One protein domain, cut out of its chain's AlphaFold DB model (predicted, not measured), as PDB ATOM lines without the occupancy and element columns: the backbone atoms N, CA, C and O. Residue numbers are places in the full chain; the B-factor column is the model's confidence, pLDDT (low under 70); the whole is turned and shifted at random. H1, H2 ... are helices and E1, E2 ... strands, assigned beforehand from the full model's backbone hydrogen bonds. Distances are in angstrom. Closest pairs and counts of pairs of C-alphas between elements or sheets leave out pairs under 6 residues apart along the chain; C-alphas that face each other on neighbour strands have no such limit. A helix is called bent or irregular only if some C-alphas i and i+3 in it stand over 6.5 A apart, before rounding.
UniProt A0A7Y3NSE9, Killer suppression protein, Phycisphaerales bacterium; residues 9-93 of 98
ATOM      1  N   ARG A   9     154.598 210.567  87.030       95.75
ATOM      2  CA  ARG A   9     155.905 209.930  87.232       95.75
ATOM      3  C   ARG A   9     156.429 209.372  85.916       95.75
ATOM      4  O   ARG A   9     157.586 209.612  85.568       95.75
ATOM      5  N   GLN A  10     155.586 208.648  85.178       94.75
ATOM      6  CA  GLN A  10     155.918 208.159  83.844       94.75
ATOM      7  C   GLN A  10     156.183 209.314  82.888       94.75
ATOM      8  O   GLN A  10     157.199 209.290  82.198       94.75
ATOM      9  N   LYS A  11     155.329 210.341  82.898       96.00
ATOM     10  CA  LYS A  11     155.524 211.531  82.069       96.00
ATOM     11  C   LYS A  11     156.910 212.142  82.279       96.00
ATOM     12  O   LYS A  11     157.693 212.236  81.340       96.00
ATOM     13  N   GLN A  12     157.258 212.457  83.526       96.38
ATOM     14  CA  GLN A  12     158.557 213.043  83.854       96.38
ATOM     15  C   GLN A  12     159.734 212.141  83.468       96.38
ATOM     16  O   GLN A  12     160.791 212.648  83.095       96.38
ATOM     17  N   LEU A  13     159.585 210.818  83.590       97.19
ATOM     18  CA  LEU A  13     160.620 209.871  83.188       97.19
ATOM     19  C   LEU A  13     160.836 209.909  81.672       97.19
ATOM     20  O   LEU A  13     161.959 210.123  81.234       97.19
ATOM     21  N   PHE A  14     159.779 209.727  80.882       96.38
ATOM     22  CA  PHE A  14     159.873 209.575  79.427       96.38
ATOM     23  C   PHE A  14     160.101 210.892  78.671       96.38
ATOM     24  O   PHE A  14     160.644 210.858  77.571       96.38
ATOM     25  N   GLU A  15     159.764 212.044  79.256       94.75
ATOM     26  CA  GLU A  15     160.067 213.366  78.681       94.75
ATOM     27  C   GLU A  15     161.508 213.829  78.964       94.75
ATOM     28  O   GLU A  15     161.977 214.814  78.392       94.75
ATOM     29  N   SER A  16     162.245 213.130  79.834       96.12
ATOM     30  CA  SER A  16     163.584 213.535  80.256       96.12
ATOM     31  C   SER A  16     164.636 212.490  79.905       96.12
ATOM     32  O   SER A  16     164.784 211.460  80.565       96.12
ATOM     33  N   LYS A  17     165.474 212.808  78.911       94.50
ATOM     34  CA  LYS A  17     166.609 211.953  78.535       94.50
ATOM     35  C   LYS A  17     167.560 211.689  79.709       94.50
ATOM     36  O   LYS A  17     168.069 210.581  79.825       94.50
ATOM     37  N   SER A  18     167.805 212.669  80.582       97.38
ATOM     38  CA  SER A  18     168.683 212.471  81.745       97.38
ATOM     39  C   SER A  18     168.095 211.479  82.748       97.38
ATOM     40  O   SER A  18     168.833 210.648  83.270       97.38
ATOM     41  N   ARG A  19     166.774 211.498  82.963       97.94
ATOM     42  CA  ARG A  19     166.093 210.515  83.819       97.94
ATOM     43  C   ARG A  19     166.074 209.127  83.186       97.94
ATOM     44  O   ARG A  19     166.387 208.162  83.870       97.94
ATOM     45  N   LEU A  20     165.805 209.021  81.882       98.06
ATOM     46  CA  LEU A  20     165.929 207.747  81.162       98.06
ATOM     47  C   LEU A  20     167.355 207.193  81.219       98.06
ATOM     48  O   LEU A  20     167.529 205.991  81.389       98.06
ATOM     49  N   ASN A  21     168.370 208.053  81.090       97.88
ATOM     50  CA  ASN A  21     169.770 207.655  81.219       97.88
ATOM     51  C   ASN A  21     170.072 207.118  82.619       97.88
ATOM     52  O   ASN A  21     170.766 206.113  82.734       97.88
ATOM     53  N   ALA A  22     169.568 207.776  83.665       97.88
ATOM     54  CA  ALA A  22     169.763 207.337  85.043       97.88
ATOM     55  C   ALA A  22     169.082 205.987  85.325       97.88
ATOM     56  O   ALA A  22     169.657 205.153  86.013       97.88
ATOM     57  N   GLU A  23     167.890 205.763  84.767       97.56
ATOM     58  CA  GLU A  23     167.094 204.553  85.011       97.56
ATOM     59  C   GLU A  23     167.544 203.355  84.154       97.56
ATOM     60  O   GLU A  23     167.643 202.233  84.640       97.56
ATOM     61  N   TYR A  24     167.811 203.580  82.863       96.31
ATOM     62  CA  TYR A  24     167.999 202.508  81.874       96.31
ATOM     63  C   TYR A  24     169.370 202.529  81.184       96.31
ATOM     64  O   TYR A  24     169.685 201.630  80.403       96.31
ATOM     65  N   GLY A  25     170.193 203.544  81.439       97.50
ATOM     66  CA  GLY A  25     171.461 203.752  80.747       97.50
ATOM     67  C   GLY A  25     171.308 204.365  79.350       97.50
ATOM     68  O   GLY A  25     170.243 204.354  78.729       97.50
ATOM     69  N   ASP A  26     172.417 204.900  78.830       97.31
ATOM     70  CA  ASP A  26     172.441 205.724  77.610       97.31
ATOM     71  C   ASP A  26     171.914 204.998  76.362       97.31
ATOM     72  O   ASP A  26     171.179 205.578  75.559       97.31
ATOM     73  N   GLN A  27     172.237 203.712  76.202       96.88
ATOM     74  CA  GLN A  27     171.836 202.955  75.017       96.88
ATOM     75  C   GLN A  27     170.313 202.771  74.941       96.88
ATOM     76  O   GLN A  27     169.708 203.009  73.890       96.88
ATOM     77  N   LEU A  28     169.688 202.364  76.050       97.25
ATOM     78  CA  LEU A  28     168.240 202.188  76.122       97.25
ATOM     79  C   LEU A  28     167.527 203.532  76.077       97.25
ATOM     80  O   LEU A  28     166.573 203.669  75.319       97.25
ATOM     81  N   ALA A  29     168.017 204.541  76.795       97.81
ATOM     82  CA  ALA A  29     167.441 205.879  76.777       97.81
ATOM     83  C   ALA A  29     167.405 206.481  75.366       97.81
ATOM     84  O   ALA A  29     166.363 206.972  74.930       97.81
ATOM     85  N   LYS A  30     168.502 206.376  74.600       97.00
ATOM     86  CA  LYS A  30     168.538 206.796  73.189       97.00
ATOM     87  C   LYS A  30     167.485 206.071  72.353       97.00
ATOM     88  O   LYS A  30     166.804 206.708  71.553       97.00
ATOM     89  N   LYS A  31     167.333 204.756  72.540       97.50
ATOM     90  CA  LYS A  31     166.333 203.971  71.806       97.50
ATOM     91  C   LYS A  31     164.907 204.315  72.214       97.50
ATOM     92  O   LYS A  31     164.076 204.452  71.329       97.50
ATOM     93  N   ILE A  32     164.634 204.515  73.499       97.62
ATOM     94  CA  ILE A  32     163.320 204.943  73.991       97.62
ATOM     95  C   ILE A  32     162.946 206.282  73.358       97.62
ATOM     96  O   ILE A  32     161.900 206.367  72.725       97.62
ATOM     97  N   MET A  33     163.828 207.285  73.430       96.88
ATOM     98  CA  MET A  33     163.580 208.597  72.819       96.88
ATOM     99  C   MET A  33     163.338 208.488  71.309       96.88
ATOM    100  O   MET A  33     162.422 209.120  70.792       96.88
ATOM    101  N   GLN A  34     164.104 207.643  70.609       96.62
ATOM    102  CA  GLN A  34     163.875 207.372  69.189       96.62
ATOM    103  C   GLN A  34     162.464 206.812  68.934       96.62
ATOM    104  O   GLN A  34     161.780 207.296  68.039       96.62
ATOM    105  N   ARG A  35     162.004 205.828  69.721       97.00
ATOM    106  CA  ARG A  35     160.656 205.252  69.560       97.00
ATOM    107  C   ARG A  35     159.552 206.258  69.861       97.00
ATOM    108  O   ARG A  35     158.551 206.263  69.157       97.00
ATOM    109  N   LEU A  36     159.733 207.110  70.870       95.75
ATOM    110  CA  LEU A  36     158.762 208.162  71.183       95.75
ATOM    111  C   LEU A  36     158.641 209.172  70.034       95.75
ATOM    112  O   LEU A  36     157.528 209.527  69.669       95.75
ATOM    113  N   LEU A  37     159.761 209.569  69.419       94.81
ATOM    114  CA  LEU A  37     159.753 210.445  68.241       94.81
ATOM    115  C   LEU A  37     159.071 209.792  67.031       94.81
ATOM    116  O   LEU A  37     158.323 210.454  66.322       94.81
ATOM    117  N   GLU A  38     159.303 208.499  66.799       95.44
ATOM    118  CA  GLU A  38     158.635 207.750  65.725       95.44
ATOM    119  C   GLU A  38     157.106 207.716  65.935       95.44
ATOM    120  O   GLU A  38     156.359 207.943  64.987       95.44
ATOM    121  N   VAL A  39     156.633 207.511  67.173       93.94
ATOM    122  CA  VAL A  39     155.194 207.570  67.525       93.94
ATOM    123  C   VAL A  39     154.618 208.972  67.336       93.94
ATOM    124  O   VAL A  39     153.513 209.120  66.810       93.94
ATOM    125  N   ASP A  40     155.350 209.999  67.760       93.19
ATOM    126  CA  ASP A  40     154.913 211.390  67.637       93.19
ATOM    127  C   ASP A  40     154.761 211.799  66.161       93.19
ATOM    128  O   ASP A  40     153.737 212.367  65.780       93.19
ATOM    129  N   ALA A  41     155.711 211.387  65.312       93.69
ATOM    130  CA  ALA A  41     155.723 211.668  63.876       93.69
ATOM    131  C   ALA A  41     154.719 210.843  63.048       93.69
ATOM    132  O   ALA A  41     154.329 211.269  61.962       93.69
ATOM    133  N   ALA A  42     154.315 209.662  63.522       92.62
ATOM    134  CA  ALA A  42     153.357 208.814  62.817       92.62
ATOM    135  C   ALA A  42     151.960 209.459  62.753       92.62
ATOM    136  O   ALA A  42     151.515 210.097  63.709       92.62
ATOM    137  N   SER A  43     151.238 209.268  61.650       91.19
ATOM    138  CA  SER A  43     149.829 209.673  61.529       91.19
ATOM    139  C   SER A  43     148.876 208.552  61.936       91.19
ATOM    140  O   SER A  43     147.765 208.831  62.371       91.19
ATOM    141  N   CYS A  44     149.311 207.296  61.819       90.25
ATOM    142  CA  CYS A  44     148.591 206.117  62.293       90.25
ATOM    143  C   CYS A  44     149.554 204.987  62.699       90.25
ATOM    144  O   CYS A  44     150.755 205.043  62.422       90.25
ATOM    145  N   LEU A  45     149.045 203.926  63.334       89.62
ATOM    146  CA  LEU A  45     149.874 202.766  63.693       89.62
ATOM    147  C   LEU A  45     150.507 202.078  62.476       89.62
ATOM    148  O   LEU A  45     151.604 201.533  62.594       89.62
ATOM    149  N   GLU A  46     149.849 202.086  61.315       90.56
ATOM    150  CA  GLU A  46     150.399 201.486  60.093       90.56
ATOM    151  C   GLU A  46     151.730 202.140  59.679       90.56
ATOM    152  O   GLU A  46     152.644 201.431  59.254       90.56
ATOM    153  N   ASP A  47     151.903 203.447  59.910       92.81
ATOM    154  CA  ASP A  47     153.178 204.139  59.661       92.81
ATOM    155  C   ASP A  47     154.303 203.556  60.529       92.81
ATOM    156  O   ASP A  47     155.431 203.362  60.070       92.81
ATOM    157  N   LEU A  48     153.987 203.193  61.777       92.69
ATOM    158  CA  LEU A  48     154.936 202.536  62.674       92.69
ATOM    159  C   LEU A  48     155.266 201.121  62.216       92.69
ATOM    160  O   LEU A  48     156.399 200.676  62.369       92.69
ATOM    161  N   ARG A  49     154.317 200.400  61.615       89.00
ATOM    162  CA  ARG A  49     154.565 199.044  61.109       89.00
ATOM    163  C   ARG A  49     155.666 199.012  60.047       89.00
ATOM    164  O   ARG A  49     156.418 198.039  59.986       89.00
ATOM    165  N   GLN A  50     155.766 200.077  59.252       87.69
ATOM    166  CA  GLN A  50     156.808 200.266  58.239       87.69
ATOM    167  C   GLN A  50     158.090 200.894  58.811       87.69
ATOM    168  O   GLN A  50     159.148 200.837  58.181       87.69
ATOM    169  N   ALA A  51     158.029 201.473  60.012       91.06
ATOM    170  CA  ALA A  51     159.174 202.075  60.676       91.06
ATOM    171  C   ALA A  51     160.115 201.021  61.303       91.06
ATOM    172  O   ALA A  51     159.705 199.916  61.687       91.06
ATOM    173  N   PRO A  52     161.407 201.356  61.493       91.75
ATOM    174  CA  PRO A  52     162.315 200.537  62.285       91.75
ATOM    175  C   PRO A  52     161.753 200.311  63.690       91.75
ATOM    176  O   PRO A  52     161.120 201.189  64.257       91.75
ATOM    177  N   GLY A  53     162.053 199.166  64.304       92.62
ATOM    178  CA  GLY A  53     161.619 198.877  65.678       92.62
ATOM    179  C   GLY A  53     160.725 197.667  65.835       92.62
ATOM    180  O   GLY A  53     160.414 197.327  66.969       92.62
ATOM    181  N   LYS A  54     160.404 196.953  64.747       95.06
ATOM    182  CA  LYS A  54     159.648 195.691  64.805       95.06
ATOM    183  C   LYS A  54     158.350 195.878  65.596       95.06
ATOM    184  O   LYS A  54     158.121 195.182  66.581       95.06
ATOM    185  N   TRP A  55     157.556 196.871  65.212       95.75
ATOM    186  CA  TRP A  55     156.291 197.194  65.861       95.75
ATOM    187  C   TRP A  55     155.289 196.061  65.627       95.75
ATOM    188  O   TRP A  55     155.105 195.618  64.495       95.75
ATOM    189  N   HIS A  56     154.683 195.554  66.697       93.75
ATOM    190  CA  HIS A  56     153.716 194.459  66.625       93.75
ATOM    191  C   HIS A  56     152.704 194.521  67.767       93.75
ATOM    192  O   HIS A  56     153.005 194.999  68.860       93.75
ATOM    193  N   GLU A  57     151.507 193.998  67.506       93.94
ATOM    194  CA  GLU A  57     150.506 193.730  68.536       93.94
ATOM    195  C   GLU A  57     150.906 192.472  69.314       93.94
ATOM    196  O   GLU A  57     151.408 191.498  68.745       93.94
ATOM    197  N   LEU A  58     150.715 192.504  70.628       93.62
ATOM    198  CA  LEU A  58     150.914 191.352  71.494       93.62
ATOM    199  C   LEU A  58     149.708 190.403  71.423       93.62
ATOM    200  O   LEU A  58     148.599 190.795  71.078       93.62
ATOM    201  N   ALA A  59     149.933 189.133  71.759       91.12
ATOM    202  CA  ALA A  59     148.914 188.085  71.720       91.12
ATOM    203  C   ALA A  59     148.480 187.634  73.129       91.12
ATOM    204  O   ALA A  59     149.072 188.034  74.136       91.12
ATOM    205  N   GLY A  60     147.453 186.779  73.191       91.50
ATOM    206  CA  GLY A  60     146.932 186.203  74.437       91.50
ATOM    207  C   GLY A  60     146.355 187.265  75.373       91.50
ATOM    208  O   GLY A  60     145.676 188.186  74.922       91.50
ATOM    209  N   ASP A  61     146.690 187.178  76.659       90.69
ATOM    210  CA  ASP A  61     146.196 188.087  77.711       90.69
ATOM    211  C   ASP A  61     146.646 189.545  77.531       90.69
ATOM    212  O   ASP A  61     146.183 190.451  78.222       90.69
ATOM    213  N   ARG A  62     147.572 189.787  76.597       90.94
ATOM    214  CA  ARG A  62     148.096 191.115  76.264       90.94
ATOM    215  C   ARG A  62     147.586 191.635  74.923       90.94
ATOM    216  O   ARG A  62     148.115 192.632  74.436       90.94
ATOM    217  N   LYS A  63     146.583 190.982  74.328       89.19
ATOM    218  CA  LYS A  63     145.940 191.432  73.087       89.19
ATOM    219  C   LYS A  63     145.498 192.897  73.194       89.19
ATOM    220  O   LYS A  63     145.029 193.327  74.246       89.19
ATOM    221  N   GLY A  64     145.683 193.665  72.121       87.56
ATOM    222  CA  GLY A  64     145.455 195.112  72.095       87.56
ATOM    223  C   GLY A  64     146.610 195.964  72.640       87.56
ATOM    224  O   GLY A  64     146.607 197.175  72.440       87.56
ATOM    225  N   GLN A  65     147.622 195.375  73.288       92.38
ATOM    226  CA  GLN A  65     148.872 196.079  73.591       92.38
ATOM    227  C   GLN A  65     149.826 195.999  72.404       92.38
ATOM    228  O   GLN A  65     149.892 194.988  71.703       92.38
ATOM    229  N   LEU A  66     150.630 197.039  72.236       94.31
ATOM    230  CA  LEU A  66     151.658 197.123  71.210       94.31
ATOM    231  C   LEU A  66     153.038 197.041  71.849       94.31
ATOM    232  O   LEU A  66     153.247 197.479  72.984       94.31
ATOM    233  N   ALA A  67     153.989 196.488  71.105       96.25
ATOM    234  CA  ALA A  67     155.383 196.443  71.498       96.25
ATOM    235  C   ALA A  67     156.314 196.804  70.337       96.25
ATOM    236  O   ALA A  67     156.074 196.438  69.186       96.25
ATOM    237  N   CYS A  68     157.427 197.461  70.660       97.00
ATOM    238  CA  CYS A  68     158.542 197.665  69.740       97.00
ATOM    239  C   CYS A  68     159.891 197.417  70.425       97.00
ATOM    240  O   CYS A  68     160.045 197.548  71.639       97.00
ATOM    241  N   SER A  69     160.881 196.999  69.644       97.12
ATOM    242  CA  SER A  69     162.224 196.659  70.106       97.12
ATOM    243  C   SER A  69     163.057 197.897  70.442       97.12
ATOM    244  O   SER A  69     163.196 198.822  69.628       97.12
ATOM    245  N   LEU A  70     163.699 197.850  71.613       96.50
ATOM    246  CA  LEU A  70     164.693 198.823  72.064       96.50
ATOM    247  C   LEU A  70     166.110 198.303  71.783       96.50
ATOM    248  O   LEU A  70     166.724 198.711  70.797       96.50
ATOM    249  N   THR A  71     166.599 197.366  72.601       93.50
ATOM    250  CA  THR A  71     167.883 196.657  72.439       93.50
ATOM    251  C   THR A  71     167.800 195.259  73.054       93.50
ATOM    252  O   THR A  71     167.133 195.068  74.068       93.50
ATOM    253  N   GLY A  72     168.472 194.264  72.463       91.06
ATOM    254  CA  GLY A  72     168.446 192.887  72.975       91.06
ATOM    255  C   GLY A  72     167.017 192.387  73.230       91.06
ATOM    256  O   GLY A  72     166.185 192.390  72.323       91.06
ATOM    257  N   ASN A  73     166.727 192.018  74.482       93.19
ATOM    258  CA  ASN A  73     165.412 191.528  74.917       93.19
ATOM    259  C   ASN A  73     164.447 192.632  75.398       93.19
ATOM    260  O   ASN A  73     163.322 192.326  75.798       93.19
ATOM    261  N   TRP A  74     164.853 193.905  75.350       97.19
ATOM    262  CA  TRP A  74     164.040 195.031  75.806       97.19
ATOM    263  C   TRP A  74     163.012 195.465  74.765       97.19
ATOM    264  O   TRP A  74     163.314 195.644  73.579       97.19
ATOM    265  N   ARG A  75     161.787 195.687  75.244       96.69
ATOM    266  CA  ARG A  75     160.654 196.158  74.449       96.69
ATOM    267  C   ARG A  75     159.999 197.345  75.142       96.69
ATOM    268  O   ARG A  75     159.759 197.285  76.345       96.69
ATOM    269  N   LEU A  76     159.682 198.383  74.377       96.12
ATOM    270  CA  LEU A  76     158.746 199.410  74.815       96.12
ATOM    271  C   LEU A  76     157.339 198.882  74.560       96.12
ATOM    272  O   LEU A  76     157.048 198.434  73.453       96.12
ATOM    273  N   ILE A  77     156.500 198.903  75.588       95.69
ATOM    274  CA  ILE A  77     155.116 198.436  75.538       95.69
ATOM    275  C   ILE A  77     154.210 199.631  75.780       95.69
ATOM    276  O   ILE A  77     154.444 200.400  76.712       95.69
ATOM    277  N   PHE A  78     153.158 199.749  74.981       93.56
ATOM    278  CA  PHE A  78     152.163 200.802  75.120       93.56
ATOM    279  C   PHE A  78     150.790 200.318  74.650       93.56
ATOM    280  O   PHE A  78     150.652 199.256  74.039       93.56
ATOM    281  N   LEU A  79     149.765 201.094  74.981       91.44
ATOM    282  CA  LEU A  79     148.382 200.848  74.596       91.44
ATOM    283  C   LEU A  79     147.932 201.986  73.678       91.44
ATOM    284  O   LEU A  79     148.111 203.146  74.057       91.44
ATOM    285  N   PRO A  80     147.357 201.690  72.503       89.75
ATOM    286  CA  PRO A  80     146.681 202.710  71.724       89.75
ATOM    287  C   PRO A  80     145.376 203.103  72.418       89.75
ATOM    288  O   PRO A  80     144.657 202.256  72.949       89.75
ATOM    289  N   ILE A  81     145.054 204.392  72.390       84.81
ATOM    290  CA  ILE A  81     143.771 204.893  72.879       84.81
ATOM    291  C   ILE A  81     142.918 205.168  71.663       84.81
ATOM    292  O   ILE A  81     143.080 206.172  70.981       84.81
ATOM    293  N   VAL A  82     142.038 204.219  71.380       78.62
ATOM    294  CA  VAL A  82     141.171 204.276  70.216       78.62
ATOM    295  C   VAL A  82     139.824 204.904  70.565       78.62
ATOM    296  O   VAL A  82     139.273 204.610  71.631       78.62
ATOM    297  N   PRO A  83     139.239 205.713  69.667       68.81
ATOM    298  CA  PRO A  83     137.819 206.028  69.732       68.81
ATOM    299  C   PRO A  83     136.996 204.734  69.690       68.81
ATOM    300  O   PRO A  83     137.377 203.764  69.024       68.81
ATOM    301  N   SER A  84     135.857 204.713  70.384       63.50
ATOM    302  CA  SER A  84     134.928 203.578  70.370       63.50
ATOM    303  C   SER A  84     134.612 203.155  68.929       63.50
ATOM    304  O   SER A  84     133.975 203.906  68.196       63.50
ATOM    305  N   GLY A  85     135.067 201.963  68.524       63.16
ATOM    306  CA  GLY A  85     134.823 201.397  67.190       63.16
ATOM    307  C   GLY A  85     136.062 201.099  66.334       63.16
ATOM    308  O   GLY A  85     135.920 200.390  65.346       63.16
ATOM    309  N   ALA A  86     137.272 201.536  66.710       63.78
ATOM    310  CA  ALA A  86     138.489 201.226  65.928       63.78
ATOM    311  C   ALA A  86     139.059 199.803  66.164       63.78
ATOM    312  O   ALA A  86     140.107 199.436  65.629       63.78
ATOM    313  N   ASN A  87     138.376 198.986  66.971       61.19
ATOM    314  CA  ASN A  87     138.719 197.580  67.172       61.19
ATOM    315  C   ASN A  87     137.997 196.717  66.133       61.19
ATOM    316  O   ASN A  87     136.768 196.712  66.071       61.19
ATOM    317  N   SER A  88     138.751 195.943  65.351       57.25
ATOM    318  CA  SER A  88     138.192 194.970  64.410       57.25
ATOM    319  C   SER A  88     137.980 193.606  65.079       57.25
ATOM    320  O   SER A  88     138.636 193.265  66.066       57.25
ATOM    321  N   VAL A  89     137.120 192.763  64.494       57.38
ATOM    322  CA  VAL A  89     136.837 191.392  64.978       57.38
ATOM    323  C   VAL A  89     138.117 190.541  65.125       57.38
ATOM    324  O   VAL A  89     138.160 189.609  65.928       57.38
ATOM    325  N   LYS A  90     139.193 190.868  64.388       62.62
ATOM    326  CA  LYS A  90     140.464 190.124  64.393       62.62
ATOM    327  C   LYS A  90     141.609 190.787  65.172       62.62
ATOM    328  O   LYS A  90     142.628 190.130  65.360       62.62
ATOM    329  N   GLY A  91     141.454 192.006  65.686       71.06
ATOM    330  CA  GLY A  91     142.537 192.749  66.351       71.06
ATOM    331  C   GLY A  91     142.436 194.257  66.130       71.06
ATOM    332  O   GLY A  91     141.394 194.749  65.690       71.06
ATOM    333  N   LEU A  92     143.510 194.992  66.419       80.38
ATOM    334  CA  LEU A  92     143.556 196.430  66.141       80.38
ATOM    335  C   LEU A  92     143.480 196.693  64.632       80.38
ATOM    336  O   LEU A  92     144.145 196.014  63.848       80.38
ATOM    337  N   ASP A  93     142.694 197.686  64.218       81.62
ATOM    338  CA  ASP A  93     142.784 198.224  62.862       81.62
ATOM    339  C   ASP A  93     143.885 199.290  62.821       81.62
ATOM    340  O   ASP A  93     143.693 200.434  63.226       81.62
TER     341      ASP A  93
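What this domain is: This is residues 9 to 93 of the 98 residues of the protein "Killer suppression protein" of Phycisphaerales bacterium (UniProt A0A7Y3NSE9). A sharply kinked helix, H2, packs with its residues 28 to 36 on a small two-stranded hairpin, E1 and E2, which lies nearest the middle. At one end of the model short H1 stands across the first part of H2; short H3 follows the far end of H2, and the tail of residues 79 to 93 reaches out at the opposite end. The printed part has 85 residues with three named helices and two named strands in the order H1, H2, H3, E1, E2, and the class is mostly helix. The sheet has the order E1 - E2 and is antiparallel. The whole is compact, with a radius of gyration of the C-alphas of 13.8 A, yet elongated in outline, with spans of 42 by 25 by 24 A.

Where its parts are: H1 is residues 9 to 14, 8.8 A from first to last C-alpha, and begins at C-alpha 9 at (155.905, 209.930, 87.232). H2 is residues 17 to 41, 18.3 A, and ends at C-alpha 41 at (155.723, 211.668, 63.876). It has a kink of 135 degrees near residue 24 and is irregular, with C-alphas 23 and 26 9.2 A apart. H3 is residues 45 to 50, 9.2 A. E1 is residues 66 to 69, 10.6 A. E2 is residues 75 to 78, 9.7 A, and ends at C-alpha 78 at (152.163, 200.802, 75.120).

How they stand to each other: H1 and H2 touch, about perpendicular at 76 degrees, and their closest C-alphas, those of Leu 13 and Arg 19, are 5.5 A apart. The closest C-alphas of H2 and E2 are those of Ile 32 and Leu 76, 7.2 A apart. Those of H2 and E1 are Arg 35 and Cys 68, 7.9 A apart. H2 and H3 are close but not clearly touching, with the closest C-alphas, Val 39 and Leu 48, 7.0 A apart. E1 and E2 form an antiparallel hairpin, with N 66 and O 78 at 2.9 A and N 68 and O 76 at 3.0 A within hydrogen-bond range. Residues 56 to 57 pair antiparallel with residues 66 to 67 of E1. In H1 and H3 every O i to N i+4 pair is within hydrogen-bond range; in H2, 18 of 21 are. H1 is apart from H3, E1 and E2.

The domain as a whole: The two C-alphas farthest apart, those of Ala 22 and Val 89, are 41.7 A apart. The printed part has no cut. The link from H3 to E1, 15 residues, is long, and the links H1 to H2, H2 to H3 and E1 to E2 are tight. In the tail, residues 87 to 88 pair antiparallel with residues 91 to 92. The mean pLDDT of the printed part is 90.5, and residues 83 to 90 are under 70.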